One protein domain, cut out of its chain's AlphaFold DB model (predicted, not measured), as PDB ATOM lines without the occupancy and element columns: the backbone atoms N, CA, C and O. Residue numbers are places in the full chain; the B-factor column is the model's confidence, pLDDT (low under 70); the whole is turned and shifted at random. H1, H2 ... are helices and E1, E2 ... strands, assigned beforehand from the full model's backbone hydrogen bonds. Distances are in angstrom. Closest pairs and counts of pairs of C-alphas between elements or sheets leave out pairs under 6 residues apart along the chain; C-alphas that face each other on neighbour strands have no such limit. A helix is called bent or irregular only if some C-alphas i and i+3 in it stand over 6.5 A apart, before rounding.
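What this domain is: This is residues 112 to 155 of the 161 residues of an uncharacterized protein of Rhodococcus wratislaviensis NBRC 100605 (UniProt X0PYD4). One helix, H1, packs with its residues 117 to 128 on a small two-stranded hairpin, E1 and E2, mostly on the side of E2, while the chain after H1 folds back through a loop to the short helix H2, close to the beginning of H1. The first two printed residues, 112 to 113, pair antiparallel with residues 143 to 144 of E1, and E2 is the neighbour of E1 farther along, where C-alphas 145 to 148 face those of E2. The printed part has 44 residues with two named helices and two named strands, in the order H1, H2, E1, E2; the sheet's order is E1 - E2, antiparallel, and the class is mixed, helices and strands. The whole is compact, with a radius of gyration of the C-alphas of 9.7 A, and rounded, with spans of 27 by 21 by 13 A.

How they stand to each other: Residues 112 to 113 form a short pairing, antiparallel, with residues 143 to 144 of E1, which is residues 143 to 148. H1, residues 115 to 128, follows, and with E2, residues 151 to 154, it has 5 pairs of C-alphas within 8 A, the closest being those of Glu 120 and Leu 152 at 6.8 A. H1 and E1 are apart. H2, residues 137 to 140, is close to H1 but not clearly touching, with 2 pairs of C-alphas within 8 A; the closest C-alphas are those of Pro 115 and Ile 138, 6.6 A apart. H2 and E2 are apart. E1 and E2 are antiparallel neighbours and form a hairpin, with 125 degrees between their directions. C-alphas 147 and 152 face each other at 4.5 A. Across this pair N 146 and O 154 are within hydrogen-bond range at 2.9 A, and so are N 153 and O 146 at 3.1 A. In H1, 8 of 10 O i to N i+4 pairs are within hydrogen-bond range, and H2 is too short for such a pair.

Where its parts are: H1 begins at C-alpha 115 at (134.294, 106.780, 101.934) and runs 20.1 A to C-alpha 128 at (132.633, 89.226, 111.610). It is irregular, with C-alphas 116 and 119 7.4 A apart. H2 runs from Thr 137 to Met 140, 5.7 A. E1 runs from Tyr 143 to Val 148, 16.9 A. E2 runs from Glu 151 to Ala 154, 9.2 A, and ends at C-alpha 154 at (128.990, 97.884, 114.444).

The domain as a whole: The two C-alphas farthest apart are those of Met 140 and Asp 149, 27.7 A. The printed part has no cut. The links from H2 to E1 and from E1 to E2 are tight, and the link from H1 to H2, with 8 residues, is short. The mean pLDDT of the printed part is 88.0, and residues 130 to 131 and residue 155 are under 70.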
ATOM      1  N   VAL A 112     126.770 108.674 110.471       94.00
ATOM      2  CA  VAL A 112     126.748 108.410 109.024       94.00
ATOM      3  C   VAL A 112     128.169 108.124 108.552       94.00
ATOM      4  O   VAL A 112     129.029 109.002 108.607       94.00
ATOM      5  N   LEU A 113     128.394 106.912 108.050       94.88
ATOM      6  CA  LEU A 113     129.678 106.471 107.518       94.88
ATOM      7  C   LEU A 113     129.837 106.893 106.054       94.88
ATOM      8  O   LEU A 113     128.885 106.870 105.270       94.88
ATOM      9  N   GLY A 114     131.062 107.246 105.676       94.69
ATOM     10  CA  GLY A 114     131.415 107.671 104.328       94.69
ATOM     11  C   GLY A 114     132.637 106.946 103.756       94.69
ATOM     12  O   GLY A 114     133.152 105.986 104.331       94.69
ATOM     13  N   PRO A 115     133.145 107.401 102.595       94.75
ATOM     14  CA  PRO A 115     134.294 106.780 101.934       94.75
ATOM     15  C   PRO A 115     135.569 106.714 102.788       94.75
ATOM     16  O   PRO A 115     136.389 105.819 102.592       94.75
ATOM     17  N   SER A 116     135.745 107.643 103.733       95.31
ATOM     18  CA  SER A 116     136.870 107.646 104.679       95.31
ATOM     19  C   SER A 116     136.848 106.468 105.650       95.31
ATOM     20  O   SER A 116     137.909 106.058 106.111       95.31
ATOM     21  N   ASP A 117     135.667 105.913 105.927       95.06
ATOM     22  CA  ASP A 117     135.454 104.846 106.908       95.06
ATOM     23  C   ASP A 117     135.618 103.446 106.291       95.06
ATOM     24  O   ASP A 117     135.685 102.450 107.005       95.06
ATOM     25  N   VAL A 118     135.738 103.343 104.958       93.69
ATOM     26  CA  VAL A 118     135.861 102.063 104.232       93.69
ATOM     27  C   VAL A 118     136.961 101.144 104.785       93.69
ATOM     28  O   VAL A 118     136.684  99.952 104.925       93.69
ATOM     29  N   PRO A 119     138.179 101.618 105.124       93.00
ATOM     30  CA  PRO A 119     139.199 100.748 105.710       93.00
ATOM     31  C   PRO A 119     138.749 100.094 107.023       93.00
ATOM     32  O   PRO A 119     139.004  98.912 107.236       93.00
ATOM     33  N   GLU A 120     138.052 100.845 107.872       92.12
ATOM     34  CA  GLU A 120     137.581 100.380 109.175       92.12
ATOM     35  C   GLU A 120     136.375  99.442 109.042       92.12
ATOM     36  O   GLU A 120     136.315  98.394 109.685       92.12
ATOM     37  N   ILE A 121     135.459  99.749 108.119       91.38
ATOM     38  CA  ILE A 121     134.335  98.872 107.767       91.38
ATOM     39  C   ILE A 121     134.852  97.520 107.248       91.38
ATOM     40  O   ILE A 121     134.374  96.464 107.666       91.38
ATOM     41  N   LEU A 122     135.853  97.527 106.359       89.81
ATOM     42  CA  LEU A 122     136.449  96.299 105.824       89.81
ATOM     43  C   LEU A 122     137.171  95.480 106.902       89.81
ATOM     44  O   LEU A 122     137.097  94.249 106.862       89.81
ATOM     45  N   ASP A 123     137.824  96.127 107.870       89.19
ATOM     46  CA  ASP A 123     138.399  95.440 109.030       89.19
ATOM     47  C   ASP A 123     137.310  94.748 109.869       89.19
ATOM     48  O   ASP A 123     137.387  93.540 110.124       89.19
ATOM     49  N   LEU A 124     136.237  95.472 110.210       88.00
ATOM     50  CA  LEU A 124     135.102  94.933 110.962       88.00
ATOM     51  C   LEU A 124     134.450  93.735 110.248       88.00
ATOM     52  O   LEU A 124     134.183  92.698 110.864       88.00
ATOM     53  N   ILE A 125     134.230  93.833 108.934       85.12
ATOM     54  CA  ILE A 125     133.707  92.732 108.110       85.12
ATOM     55  C   ILE A 125     134.676  91.552 108.055       85.12
ATOM     56  O   ILE A 125     134.237  90.403 108.103       85.12
ATOM     57  N   GLY A 126     135.986  91.802 108.007       83.25
ATOM     58  CA  GLY A 126     137.004  90.754 108.072       83.25
ATOM     59  C   GLY A 126     136.918  89.930 109.362       83.25
ATOM     60  O   GLY A 126     137.084  88.704 109.326       83.25
ATOM     61  N   ARG A 127     136.594  90.587 110.484       84.31
ATOM     62  CA  ARG A 127     136.421  89.960 111.805       84.31
ATOM     63  C   ARG A 127     135.093  89.209 111.951       84.31
ATOM     64  O   ARG A 127     135.067  88.154 112.581       84.31
ATOM     65  N   THR A 128     134.008  89.716 111.363       77.94
ATOM     66  CA  THR A 128     132.633  89.226 111.610       77.94
ATOM     67  C   THR A 128     132.040  88.372 110.483       77.94
ATOM     68  O   THR A 128     131.128  87.586 110.727       77.94
ATOM     69  N   ARG A 129     132.574  88.476 109.257       74.62
ATOM     70  CA  ARG A 129     132.148  87.760 108.033       74.62
ATOM     71  C   ARG A 129     130.619  87.720 107.802       74.62
ATOM     72  O   ARG A 129     130.084  86.644 107.532       74.62
ATOM     73  N   PRO A 130     129.902  88.857 107.859       69.50
ATOM     74  CA  PRO A 130     128.437  88.897 107.800       69.50
ATOM     75  C   PRO A 130     127.869  88.666 106.388       69.50
ATOM     76  O   PRO A 130     126.664  88.506 106.217       69.50
ATOM     77  N   GLY A 131     128.724  88.676 105.366       69.81
ATOM     78  CA  GLY A 131     128.336  88.673 103.961       69.81
ATOM     79  C   GLY A 131     129.232  89.613 103.153       69.81
ATOM     80  O   GLY A 131     130.169  90.197 103.703       69.81
ATOM     81  N   PRO A 132     128.996  89.739 101.839       80.19
ATOM     82  CA  PRO A 132     129.862  90.520 100.971       80.19
ATOM     83  C   PRO A 132     129.726  92.020 101.253       80.19
ATOM     84  O   PRO A 132     128.662  92.603 101.061       80.19
ATOM     85  N   TYR A 133     130.839  92.644 101.622       88.69
ATOM     86  CA  TYR A 133     131.041  94.087 101.551       88.69
ATOM     87  C   TYR A 133     132.332  94.335 100.777       88.69
ATOM     88  O   TYR A 133     133.359  93.705 101.036       88.69
ATOM     89  N   LEU A 134     132.259  95.207  99.784       91.25
ATOM     90  CA  LEU A 134     133.293  95.439  98.785       91.25
ATOM     91  C   LEU A 134     133.731  96.912  98.829       91.25
ATOM     92  O   LEU A 134     133.041  97.743  99.424       91.25
ATOM     93  N   PRO A 135     134.866  97.278  98.207       92.75
ATOM     94  CA  PRO A 135     135.456  98.611  98.371       92.75
ATOM     95  C   PRO A 135     134.532  99.786  98.025       92.75
ATOM     96  O   PRO A 135     134.703 100.873  98.566       92.75
ATOM     97  N   ARG A 136     133.555  99.579  97.133       95.75
ATOM     98  CA  ARG A 136     132.596 100.600  96.684       95.75
ATOM     99  C   ARG A 136     131.166 100.330  97.152       95.75
ATOM    100  O   ARG A 136     130.244 101.013  96.720       95.75
ATOM    101  N   THR A 137     130.951  99.359  98.043       94.56
ATOM    102  CA  THR A 137     129.622  99.057  98.606       94.56
ATOM    103  C   THR A 137     129.036 100.249  99.371       94.56
ATOM    104  O   THR A 137     127.822 100.453  99.329       94.56
ATOM    105  N   ILE A 138     129.893 101.098  99.957       94.44
ATOM    106  CA  ILE A 138     129.509 102.364 100.609       94.44
ATOM    107  C   ILE A 138     128.723 103.304  99.678       94.44
ATOM    108  O   ILE A 138     127.924 104.111 100.134       94.44
ATOM    109  N   GLU A 139     128.903 103.191  98.360       95.06
ATOM    110  CA  GLU A 139     128.248 104.065  97.381       95.06
ATOM    111  C   GLU A 139     126.773 103.694  97.133       95.06
ATOM    112  O   GLU A 139     126.064 104.427  96.449       95.06
ATOM    113  N   MET A 140     126.294 102.560  97.663       93.12
ATOM    114  CA  MET A 140     124.929 102.066  97.434       93.12
ATOM    115  C   MET A 140     123.848 102.798  98.240       93.12
ATOM    116  O   MET A 140     122.666 102.580  97.993       93.12
ATOM    117  N   GLY A 141     124.219 103.630  99.211       91.62
ATOM    118  CA  GLY A 141     123.261 104.336 100.054       91.62
ATOM    119  C   GLY A 141     123.877 104.801 101.362       91.62
ATOM    120  O   GLY A 141     125.095 104.907 101.489       91.62
ATOM    121  N   THR A 142     123.024 105.078 102.342       92.38
ATOM    122  CA  THR A 142     123.471 105.506 103.667       92.38
ATOM    123  C   THR A 142     123.879 104.291 104.493       92.38
ATOM    124  O   THR A 142     123.114 103.333 104.628       92.38
ATOM    125  N   TYR A 143     125.070 104.358 105.078       91.50
ATOM    126  CA  TYR A 143     125.549 103.407 106.074       91.50
ATOM    127  C   TYR A 143     125.652 104.117 107.410       91.50
ATOM    128  O   TYR A 143     126.146 105.242 107.483       91.50
ATOM    129  N   LEU A 144     125.159 103.460 108.452       92.06
ATOM    130  CA  LEU A 144     125.275 103.948 109.818       92.06
ATOM    131  C   LEU A 144     126.359 103.154 110.548       92.06
ATOM    132  O   LEU A 144     126.701 102.045 110.142       92.06
ATOM    133  N   GLY A 145     126.916 103.712 111.608       92.56
ATOM    134  CA  GLY A 145     127.922 103.046 112.420       92.56
ATOM    135  C   GLY A 145     127.838 103.461 113.874       92.56
ATOM    136  O   GLY A 145     127.352 104.545 114.184       92.56
ATOM    137  N   PHE A 146     128.329 102.590 114.749       92.38
ATOM    138  CA  PHE A 146     128.467 102.863 116.174       92.38
ATOM    139  C   PHE A 146     129.922 102.688 116.588       92.38
ATOM    140  O   PHE A 146     130.536 101.650 116.304       92.38
ATOM    141  N   ARG A 147     130.455 103.699 117.278       91.62
ATOM    142  CA  ARG A 147     131.813 103.685 117.819       91.62
ATOM    143  C   ARG A 147     131.802 103.440 119.322       91.62
ATOM    144  O   ARG A 147     131.028 104.059 120.048       91.62
ATOM    145  N   VAL A 148     132.700 102.583 119.795       88.88
ATOM    146  CA  VAL A 148     132.983 102.380 121.223       88.88
ATOM    147  C   VAL A 148     134.469 102.638 121.427       88.88
ATOM    148  O   VAL A 148     135.294 102.124 120.683       88.88
ATOM    149  N   ASP A 149     134.816 103.516 122.370       87.75
ATOM    150  CA  ASP A 149     136.203 103.945 122.620       87.75
ATOM    151  C   ASP A 149     136.957 104.460 121.367       87.75
ATOM    152  O   ASP A 149     138.185 104.458 121.307       87.75
ATOM    153  N   GLY A 150     136.214 104.967 120.375       83.44
ATOM    154  CA  GLY A 150     136.741 105.501 119.113       83.44
ATOM    155  C   GLY A 150     136.840 104.484 117.971       83.44
ATOM    156  O   GLY A 150     137.047 104.898 116.831       83.44
ATOM    157  N   GLU A 151     136.628 103.195 118.238       84.94
ATOM    158  CA  GLU A 151     136.667 102.118 117.243       84.94
ATOM    159  C   GLU A 151     135.257 101.757 116.755       84.94
ATOM    160  O   GLU A 151     134.306 101.720 117.537       84.94
ATOM    161  N   LEU A 152     135.101 101.501 115.456       84.25
ATOM    162  CA  LEU A 152     133.853 101.036 114.853       84.25
ATOM    163  C   LEU A 152     133.598  99.573 115.238       84.25
ATOM    164  O   LEU A 152     134.273  98.653 114.769       84.25
ATOM    165  N   GLU A 153     132.568  99.365 116.054       82.94
ATOM    166  CA  GLU A 153     132.187  98.039 116.560       82.94
ATOM    167  C   GLU A 153     130.963  97.460 115.843       82.94
ATOM    168  O   GLU A 153     130.748  96.246 115.830       82.94
ATOM    169  N   ALA A 154     130.149  98.313 115.213       77.31
ATOM    170  CA  ALA A 154     128.990  97.884 114.444       77.31
ATOM    171  C   ALA A 154     128.736  98.804 113.247       77.31
ATOM    172  O   ALA A 154     128.756 100.025 113.376       77.31
ATOM    173  N   ALA A 155     128.416  98.201 112.105       63.50
ATOM    174  CA  ALA A 155     127.858  98.874 110.937       63.50
ATOM    175  C   ALA A 155     126.637  98.062 110.462       63.50
ATOM    176  O   ALA A 155     126.801  96.882 110.127       63.50
TER     177      ALA A 155